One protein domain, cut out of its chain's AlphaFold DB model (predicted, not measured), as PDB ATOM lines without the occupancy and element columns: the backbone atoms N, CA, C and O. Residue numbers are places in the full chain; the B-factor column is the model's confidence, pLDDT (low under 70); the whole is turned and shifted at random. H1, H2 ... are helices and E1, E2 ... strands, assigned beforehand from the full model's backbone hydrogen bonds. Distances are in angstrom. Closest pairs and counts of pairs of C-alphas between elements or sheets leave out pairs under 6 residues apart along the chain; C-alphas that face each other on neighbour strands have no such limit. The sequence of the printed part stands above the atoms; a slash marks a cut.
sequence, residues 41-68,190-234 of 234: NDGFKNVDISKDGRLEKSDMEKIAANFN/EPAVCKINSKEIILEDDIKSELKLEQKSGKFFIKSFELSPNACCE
ATOM      1  N   ASN A  41      37.263  24.767  15.847       93.81
ATOM      2  CA  ASN A  41      37.564  25.897  14.956       93.81
ATOM      3  C   ASN A  41      37.862  27.179  15.748       93.81
ATOM      4  O   ASN A  41      38.721  27.957  15.332       93.81
ATOM      5  N   ASP A  42      37.204  27.380  16.891       94.00
ATOM      6  CA  ASP A  42      37.471  28.500  17.792       94.00
ATOM      7  C   ASP A  42      38.853  28.383  18.450       94.00
ATOM      8  O   ASP A  42      39.572  29.381  18.529       94.00
ATOM      9  N   GLY A  43      39.271  27.177  18.848       93.81
ATOM     10  CA  GLY A  43      40.603  26.920  19.407       93.81
ATOM     11  C   GLY A  43      41.740  27.170  18.418       93.81
ATOM     12  O   GLY A  43      42.765  27.739  18.788       93.81
ATOM     13  N   PHE A  44      41.543  26.825  17.146       94.38
ATOM     14  CA  PHE A  44      42.521  27.072  16.078       94.38
ATOM     15  C   PHE A  44      42.382  28.451  15.414       94.38
ATOM     16  O   PHE A  44      43.119  28.782  14.478       94.38
ATOM     17  N   LYS A  45      41.457  29.296  15.878       93.75
ATOM     18  CA  LYS A  45      41.246  30.624  15.305       93.75
ATOM     19  C   LYS A  45      42.496  31.487  15.478       93.75
ATOM     20  O   LYS A  45      42.959  31.732  16.588       93.75
ATOM     21  N   ASN A  46      42.999  32.020  14.365       92.19
ATOM     22  CA  ASN A  46      44.228  32.822  14.304       92.19
ATOM     23  C   ASN A  46      45.506  32.072  14.737       92.19
ATOM     24  O   ASN A  46      46.493  32.722  15.084       92.19
ATOM     25  N   VAL A  47      45.499  30.738  14.713       92.62
ATOM     26  CA  VAL A  47      46.706  29.916  14.858       92.62
ATOM     27  C   VAL A  47      47.281  29.654  13.463       92.62
ATOM     28  O   VAL A  47      46.561  29.216  12.564       92.62
ATOM     29  N   ASP A  48      48.569  29.945  13.255       90.94
ATOM     30  CA  ASP A  48      49.236  29.648  11.982       90.94
ATOM     31  C   ASP A  48      49.537  28.149  11.889       90.94
ATOM     32  O   ASP A  48      50.537  27.659  12.409       90.94
ATOM     33  N   ILE A  49      48.655  27.430  11.198       90.31
ATOM     34  CA  ILE A  49      48.796  25.996  10.932       90.31
ATOM     35  C   ILE A  49      49.405  25.692   9.556       90.31
ATOM     36  O   ILE A  49      49.344  24.559   9.086       90.31
ATOM     37  N   SER A  50      49.961  26.698   8.867       88.56
ATOM     38  CA  SER A  50      50.477  26.538   7.497       88.56
ATOM     39  C   SER A  50      51.850  25.870   7.418       88.56
ATOM     40  O   SER A  50      52.292  25.503   6.327       88.56
ATOM     41  N   LYS A  51      52.539  25.732   8.555       88.12
ATOM     42  CA  LYS A  51      53.890  25.181   8.640       88.12
ATOM     43  C   LYS A  51      53.907  23.932   9.502       88.12
ATOM     44  O   LYS A  51      53.390  23.929  10.615       88.12
ATOM     45  N   ASP A  52      54.591  22.913   8.998       93.38
ATOM     46  CA  ASP A  52      54.918  21.722   9.770       93.38
ATOM     47  C   ASP A  52      55.793  22.102  10.972       93.38
ATOM     48  O   ASP A  52      56.720  22.913  10.864       93.38
ATOM     49  N   GLY A  53      55.515  21.494  12.121       94.38
ATOM     50  CA  GLY A  53      56.253  21.749  13.348       94.38
ATOM     51  C   GLY A  53      55.402  21.649  14.604       94.38
ATOM     52  O   GLY A  53      54.238  21.255  14.586       94.38
ATOM     53  N   ARG A  54      56.025  21.991  15.729       96.31
ATOM     54  CA  ARG A  54      55.359  22.098  17.025       96.31
ATOM     55  C   ARG A  54      54.885  23.534  17.217       96.31
ATOM     56  O   ARG A  54      55.660  24.453  16.969       96.31
ATOM     57  N   LEU A  55      53.649  23.710  17.681       96.00
ATOM     58  CA  LEU A  55      53.137  25.035  18.017       96.00
ATOM     59  C   LEU A  55      53.788  25.597  19.282       96.00
ATOM     60  O   LEU A  55      54.160  24.863  20.203       96.00
ATOM     61  N   GLU A  56      53.885  26.922  19.314       95.25
ATOM     62  CA  GLU A  56      54.342  27.667  20.480       95.25
ATOM     63  C   GLU A  56      53.347  27.547  21.638       95.25
ATOM     64  O   GLU A  56      52.142  27.353  21.450       95.25
ATOM     65  N   LYS A  57      53.852  27.719  22.864       94.69
ATOM     66  CA  LYS A  57      53.047  27.589  24.088       94.69
ATOM     67  C   LYS A  57      51.811  28.499  24.086       94.69
ATOM     68  O   LYS A  57      50.742  28.070  24.498       94.69
ATOM     69  N   SER A  58      51.937  29.727  23.592       95.12
ATOM     70  CA  SER A  58      50.831  30.692  23.550       95.12
ATOM     71  C   SER A  58      49.706  30.293  22.592       95.12
ATOM     72  O   SER A  58      48.552  30.639  22.836       95.12
ATOM     73  N   ASP A  59      50.008  29.587  21.501       96.06
ATOM     74  CA  ASP A  59      48.981  29.049  20.606       96.06
ATOM     75  C   ASP A  59      48.359  27.784  21.194       96.06
ATOM     76  O   ASP A  59      47.144  27.603  21.110       96.06
ATOM     77  N   MET A  60      49.160  26.966  21.885       95.69
ATOM     78  CA  MET A  60      48.642  25.836  22.655       95.69
ATOM     79  C   MET A  60      47.651  26.250  23.730       95.69
ATOM     80  O   MET A  60      46.586  25.649  23.825       95.69
ATOM     81  N   GLU A  61      47.950  27.296  24.496       94.12
ATOM     82  CA  GLU A  61      47.054  27.808  25.538       94.12
ATOM     83  C   GLU A  61      45.692  28.242  24.965       94.12
ATOM     84  O   GLU A  61      44.663  28.039  25.609       94.12
ATOM     85  N   LYS A  62      45.646  28.774  23.733       93.62
ATOM     86  CA  LYS A  62      44.380  29.121  23.056       93.62
ATOM     87  C   LYS A  62      43.575  27.886  22.661       93.62
ATOM     88  O   LYS A  62      42.355  27.880  22.823       93.62
ATOM     89  N   ILE A  63      44.246  26.857  22.139       95.25
ATOM     90  CA  ILE A  63      43.605  25.593  21.759       95.25
ATOM     91  C   ILE A  63      43.062  24.908  23.014       95.25
ATOM     92  O   ILE A  63      41.866  24.633  23.084       95.25
ATOM     93  N   ALA A  64      43.914  24.718  24.023       94.44
ATOM     94  CA  ALA A  64      43.588  24.059  25.285       94.44
ATOM     95  C   ALA A  64      42.441  24.738  26.024       94.44
ATOM     96  O   ALA A  64      41.582  24.061  26.576       94.44
ATOM     97  N   ALA A  65      42.353  26.068  25.946       92.25
ATOM     98  CA  ALA A  65      41.247  26.795  26.540       92.25
ATOM     99  C   ALA A  65      39.878  26.344  26.014       92.25
ATOM    100  O   ALA A  65      38.897  26.703  26.634       92.25
ATOM    101  N   ASN A  66      39.749  25.635  24.889       92.19
ATOM    102  CA  ASN A  66      38.458  25.179  24.354       92.19
ATOM    103  C   ASN A  66      38.103  23.723  24.693       92.19
ATOM    104  O   ASN A  66      37.066  23.256  24.238       92.19
ATOM    105  N   PHE A  67      38.918  23.048  25.504       91.69
ATOM    106  CA  PHE A  67      38.667  21.699  26.023       91.69
ATOM    107  C   PHE A  67      38.260  21.767  27.500       91.69
ATOM    108  O   PHE A  67      38.627  22.722  28.188       91.69
ATOM    109  N   ASN A  68      37.475  20.793  27.977       83.94
ATOM    110  CA  ASN A  68      37.016  20.648  29.374       83.94
ATOM    111  C   ASN A  68      36.407  21.905  30.014       83.94
ATOM    112  O   ASN A  68      36.351  22.047  31.236       83.94
ATOM    113  N   GLU A 190      43.058  17.112  28.086       91.94
ATOM    114  CA  GLU A 190      43.637  18.457  28.165       91.94
ATOM    115  C   GLU A 190      44.882  18.563  27.274       91.94
ATOM    116  O   GLU A 190      45.957  18.094  27.655       91.94
ATOM    117  N   PRO A 191      44.790  19.161  26.073       95.00
ATOM    118  CA  PRO A 191      45.921  19.176  25.157       95.00
ATOM    119  C   PRO A 191      47.021  20.135  25.635       95.00
ATOM    120  O   PRO A 191      46.815  21.340  25.761       95.00
ATOM    121  N   ALA A 192      48.232  19.611  25.801       95.94
ATOM    122  CA  ALA A 192      49.434  20.349  26.199       95.94
ATOM    123  C   ALA A 192      50.436  20.530  25.043       95.94
ATOM    124  O   ALA A 192      51.324  21.392  25.078       95.94
ATOM    125  N   VAL A 193      50.302  19.733  23.980       96.94
ATOM    126  CA  VAL A 193      51.161  19.773  22.791       96.94
ATOM    127  C   VAL A 193      50.319  19.744  21.523       96.94
ATOM    128  O   VAL A 193      49.373  18.977  21.442       96.94
ATOM    129  N   CYS A 194      50.713  20.513  20.507       97.19
ATOM    130  CA  CYS A 194      50.189  20.403  19.146       97.19
ATOM    131  C   CYS A 194      51.353  20.263  18.177       97.19
ATOM    132  O   CYS A 194      52.271  21.094  18.153       97.19
ATOM    133  N   LYS A 195      51.297  19.211  17.369       96.50
ATOM    134  CA  LYS A 195      52.213  18.946  16.264       96.50
ATOM    135  C   LYS A 195      51.421  18.999  14.969       96.50
ATOM    136  O   LYS A 195      50.396  18.339  14.830       96.50
ATOM    137  N   ILE A 196      51.930  19.766  14.023       93.88
ATOM    138  CA  ILE A 196      51.374  19.904  12.686       93.88
ATOM    139  C   ILE A 196      52.320  19.198  11.735       93.88
ATOM    140  O   ILE A 196      53.531  19.428  11.745       93.88
ATOM    141  N   ASN A 197      51.760  18.324  10.916       87.88
ATOM    142  CA  ASN A 197      52.428  17.792   9.745       87.88
ATOM    143  C   ASN A 197      51.529  18.044   8.527       87.88
ATOM    144  O   ASN A 197      50.335  18.288   8.679       87.88
ATOM    145  N   SER A 198      52.089  17.970   7.319       76.62
ATOM    146  CA  SER A 198      51.404  18.303   6.054       76.62
ATOM    147  C   SER A 198      50.012  17.681   5.791       76.62
ATOM    148  O   SER A 198      49.388  18.012   4.781       76.62
ATOM    149  N   LYS A 199      49.518  16.765   6.635       76.31
ATOM    150  CA  LYS A 199      48.214  16.097   6.489       76.31
ATOM    151  C   LYS A 199      47.375  16.039   7.766       76.31
ATOM    152  O   LYS A 199      46.183  15.761   7.661       76.31
ATOM    153  N   GLU A 200      47.967  16.240   8.941       88.88
ATOM    154  CA  GLU A 200      47.329  15.964  10.229       88.88
ATOM    155  C   GLU A 200      47.782  16.951  11.305       88.88
ATOM    156  O   GLU A 200      48.922  17.424  11.327       88.88
ATOM    157  N   ILE A 201      46.869  17.206  12.236       95.88
ATOM    158  CA  ILE A 201      47.153  17.902  13.485       95.88
ATOM    159  C   ILE A 201      47.052  16.876  14.607       95.88
ATOM    160  O   ILE A 201      46.064  16.151  14.699       95.88
ATOM    161  N   ILE A 202      48.080  16.808  15.442       97.31
ATOM    162  CA  ILE A 202      48.170  15.876  16.563       97.31
ATOM    163  C   ILE A 202      48.214  16.704  17.840       97.31
ATOM    164  O   ILE A 202      49.159  17.470  18.041       97.31
ATOM    165  N   LEU A 203      47.194  16.547  18.674       97.25
ATOM    166  CA  LEU A 203      47.140  17.087  20.022       97.25
ATOM    167  C   LEU A 203      47.546  15.993  21.010       97.25
ATOM    168  O   LEU A 203      47.068  14.869  20.897       97.25
ATOM    169  N   GLU A 204      48.407  16.317  21.968       96.25
ATOM    170  CA  GLU A 204      48.815  15.392  23.033       96.25
ATOM    171  C   GLU A 204      48.557  16.029  24.393       96.25
ATOM    172  O   GLU A 204      48.875  17.208  24.577       96.25
ATOM    173  N   ASP A 205      48.024  15.253  25.331       93.88
ATOM    174  CA  ASP A 205      47.938  15.647  26.739       93.88
ATOM    175  C   ASP A 205      49.268  15.387  27.482       93.88
ATOM    176  O   ASP A 205      50.277  14.941  26.909       93.88
ATOM    177  N   ASP A 206      49.287  15.691  28.777       91.25
ATOM    178  CA  ASP A 206      50.479  15.525  29.610       91.25
ATOM    179  C   ASP A 206      50.876  14.056  29.814       91.25
ATOM    180  O   ASP A 206      52.074  13.745  29.876       91.25
ATOM    181  N   ILE A 207      49.904  13.138  29.833       89.75
ATOM    182  CA  ILE A 207      50.148  11.704  30.019       89.75
ATOM    183  C   ILE A 207      50.450  10.957  28.716       89.75
ATOM    184  O   ILE A 207      50.810   9.779  28.780       89.75
ATOM    185  N   LYS A 208      50.418  11.639  27.562       92.50
ATOM    186  CA  LYS A 208      50.693  11.126  26.203       92.50
ATOM    187  C   LYS A 208      49.531  10.414  25.512       92.50
ATOM    188  O   LYS A 208      49.783   9.580  24.645       92.50
ATOM    189  N   SER A 209      48.291  10.748  25.848       94.12
ATOM    190  CA  SER A 209      47.155  10.424  24.980       94.12
ATOM    191  C   SER A 209      47.211  11.311  23.736       94.12
ATOM    192  O   SER A 209      47.604  12.476  23.824       94.12
ATOM    193  N   GLU A 210      46.830  10.784  22.574       96.06
ATOM    194  CA  GLU A 210      46.896  11.486  21.290       96.06
ATOM    195  C   GLU A 210      45.507  11.650  20.664       96.06
ATOM    196  O   GLU A 210      44.841  10.671  20.329       96.06
ATOM    197  N   LEU A 211      45.112  12.891  20.385       97.00
ATOM    198  CA  LEU A 211      43.975  13.228  19.532       97.00
ATOM    199  C   LEU A 211      44.482  13.647  18.151       97.00
ATOM    200  O   LEU A 211      45.225  14.621  18.014       97.00
ATOM    201  N   LYS A 212      44.050  12.940  17.104       97.44
ATOM    202  CA  LYS A 212      44.392  13.274  15.714       97.44
ATOM    203  C   LYS A 212      43.215  13.943  15.037       97.44
ATOM    204  O   LYS A 212      42.101  13.417  15.040       97.44
ATOM    205  N   LEU A 213      43.488  15.081  14.414       97.25
ATOM    206  CA  LEU A 213      42.527  15.868  13.663       97.25
ATOM    207  C   LEU A 213      42.912  15.905  12.184       97.25
ATOM    208  O   LEU A 213      44.089  15.969  11.817       97.25
ATOM    209  N   GLU A 214      41.898  15.929  11.329       93.88
ATOM    210  CA  GLU A 214      42.028  16.239   9.910       93.88
ATOM    211  C   GLU A 214      41.338  17.567   9.585       93.88
ATOM    212  O   GLU A 214      40.318  17.917  10.182       93.88
ATOM    213  N   GLN A 215      41.874  18.301   8.608       90.19
ATOM    214  CA  GLN A 215      41.246  19.521   8.109       90.19
ATOM    215  C   GLN A 215      40.566  19.258   6.762       90.19
ATOM    216  O   GLN A 215      41.202  18.832   5.796       90.19
ATOM    217  N   LYS A 216      39.266  19.551   6.666       88.31
ATOM    218  CA  LYS A 216      38.484  19.452   5.425       88.31
ATOM    219  C   LYS A 216      37.655  20.713   5.238       88.31
ATOM    220  O   LYS A 216      36.882  21.093   6.112       88.31
ATOM    221  N   SER A 217      37.820  21.371   4.090       86.31
ATOM    222  CA  SER A 217      37.067  22.587   3.738       86.31
ATOM    223  C   SER A 217      37.122  23.679   4.822       86.31
ATOM    224  O   SER A 217      36.117  24.327   5.104       86.31
ATOM    225  N   GLY A 218      38.293  23.862   5.442       85.81
ATOM    226  CA  GLY A 218      38.513  24.868   6.486       85.81
ATOM    227  C   GLY A 218      37.946  24.517   7.865       85.81
ATOM    228  O   GLY A 218      37.963  25.378   8.735       85.81
ATOM    229  N   LYS A 219      37.461  23.285   8.071       90.56
ATOM    230  CA  LYS A 219      36.978  22.779   9.363       90.56
ATOM    231  C   LYS A 219      37.849  21.640   9.874       90.56
ATOM    232  O   LYS A 219      38.386  20.884   9.061       90.56
ATOM    233  N   PHE A 220      37.936  21.506  11.191       94.19
ATOM    234  CA  PHE A 220      38.602  20.383  11.852       94.19
ATOM    235  C   PHE A 220      37.618  19.261  12.171       94.19
ATOM    236  O   PHE A 220      36.506  19.519  12.629       94.19
ATOM    237  N   PHE A 221      38.058  18.024  11.956       95.56
ATOM    238  CA  PHE A 221      37.331  16.817  12.324       95.56
ATOM    239  C   PHE A 221      38.244  15.863  13.089       95.56
ATOM    240  O   PHE A 221      39.418  15.713  12.753       95.56
ATOM    241  N   ILE A 222      37.689  15.205  14.099       97.19
ATOM    242  CA  ILE A 222      38.311  14.124  14.848       97.19
ATOM    243  C   ILE A 222      38.498  12.933  13.915       97.19
ATOM    244  O   ILE A 222      37.550  12.440  13.302       97.19
ATOM    245  N   LYS A 223      39.739  12.462  13.835       96.75
ATOM    246  CA  LYS A 223      40.125  11.289  13.059       96.75
ATOM    247  C   LYS A 223      40.314  10.061  13.943       96.75
ATOM    248  O   LYS A 223      39.897   8.981  13.550       96.75
ATOM    249  N   SER A 224      40.949  10.220  15.098       97.12
ATOM    250  CA  SER A 224      41.193   9.137  16.054       97.12
ATOM    251  C   SER A 224      41.568   9.707  17.417       97.12
ATOM    252  O   SER A 224      42.066  10.834  17.493       97.12
ATOM    253  N   PHE A 225      41.420   8.892  18.451       96.56
ATOM    254  CA  PHE A 225      41.922   9.169  19.789       96.56
ATOM    255  C   PHE A 225      42.606   7.917  20.338       96.56
ATOM    256  O   PHE A 225      42.066   6.820  20.213       96.56
ATOM    257  N   GLU A 226      43.792   8.075  20.909       95.25
ATOM    258  CA  GLU A 226      44.555   6.999  21.536       95.25
ATOM    259  C   GLU A 226      44.855   7.395  22.980       95.25
ATOM    260  O   GLU A 226      45.577   8.363  23.212       95.25
ATOM    261  N   LEU A 227      44.314   6.658  23.947       91.25
ATOM    262  CA  LEU A 227      44.671   6.814  25.352       91.25
ATOM    263  C   LEU A 227      46.111   6.374  25.585       91.25
ATOM    264  O   LEU A 227      46.569   5.348  25.076       91.25
ATOM    265  N   SER A 228      46.821   7.136  26.412       88.25
ATOM    266  CA  SER A 228      48.144   6.725  26.856       88.25
ATOM    267  C   SER A 228      48.088   5.374  27.576       88.25
ATOM    268  O   SER A 228      47.227   5.181  28.437       88.25
ATOM    269  N   PRO A 229      49.071   4.479  27.375       80.31
ATOM    270  CA  PRO A 229      49.257   3.315  28.241       80.31
ATOM    271  C   PRO A 229      49.427   3.675  29.728       80.31
ATOM    272  O   PRO A 229      49.255   2.817  30.588       80.31
ATOM    273  N   ASN A 230      49.768   4.932  30.035       76.62
ATOM    274  CA  ASN A 230      49.891   5.440  31.399       76.62
ATOM    275  C   ASN A 230      48.557   5.939  31.989       76.62
ATOM    276  O   ASN A 230      48.530   6.266  33.168       76.62
ATOM    277  N   ALA A 231      47.471   5.999  31.207       68.75
ATOM    278  CA  ALA A 231      46.176   6.535  31.646       68.75
ATOM    279  C   ALA A 231      45.469   5.657  32.697       68.75
ATOM    280  O   ALA A 231      44.648   6.152  33.455       68.75
ATOM    281  N   CYS A 232      45.803   4.364  32.772       57.25
ATOM    282  CA  CYS A 232      45.198   3.413  33.716       57.25
ATOM    283  C   CYS A 232      46.035   3.191  34.991       57.25
ATOM    284  O   CYS A 232      45.807   2.216  35.709       57.25
ATOM    285  N   CYS A 233      47.041   4.034  35.240       43.16
ATOM    286  CA  CYS A 233      48.000   3.883  36.333       43.16
ATOM    287  C   CYS A 233      47.915   5.058  37.321       43.16
ATOM    288  O   CYS A 233      48.907   5.763  37.506       43.16
ATOM    289  N   GLU A 234      46.763   5.252  37.964       38.41
ATOM    290  CA  GLU A 234      46.661   6.005  39.227       38.41
ATOM    291  C   GLU A 234      46.021   5.150  40.325       38.41
ATOM    292  O   GLU A 234      44.984   4.500  40.058       38.41
TER     293      GLU A 234
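What this domain is: This is residues 41 to 68 and 190 to 234 of the 234 residues of an uncharacterized protein of Finegoldia magna (UniProt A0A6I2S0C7). A strongly twisted four-stranded sheet has one short helix, H1, grazing it near edge strand E1. Residues 41 to 56, with no named element, precede H1. The 73 printed residues hold H1, then E1, E2, E3, E4, an antiparallel meander, each strand the neighbour of the one before; class mixed, under half in named elements. The whole is compact, radius of gyration of the C-alphas 12.2 A, spanning 38 by 23 by 22 A.

Where its parts are: E4, residues 219 to 226, 21.3 A, ends at C-alpha 226 (44.555, 6.999, 21.536). E3 is 210 to 216, 19.6 A; E2 200 to 204, 12.9 A; E1 193 to 197, 13.3 A. H1, 57 to 64, 10.2 A, begins at C-alpha 57 (53.047, 27.589, 24.088).

How they stand to each other: Hairpins E1-E2, E2-E3, E3-E4 have tight links; within hydrogen-bond range are N 195 and O 202, 2.8 A, N 203 and O 211, 2.8 A, N 212 and O 224, 2.9 A. H1 only grazes the sheet; the closest C-alphas of H1 and E1, Met 60 and Val 193, are 6.6 A apart. In H1, 3 of 4 O i to N i+4 pairs are within range.

The domain as a whole: Residues 69 to 189 are cut out; C-alphas 68 and 190 are 7.1 A apart. Residues 231 to 234 are under 70 in pLDDT.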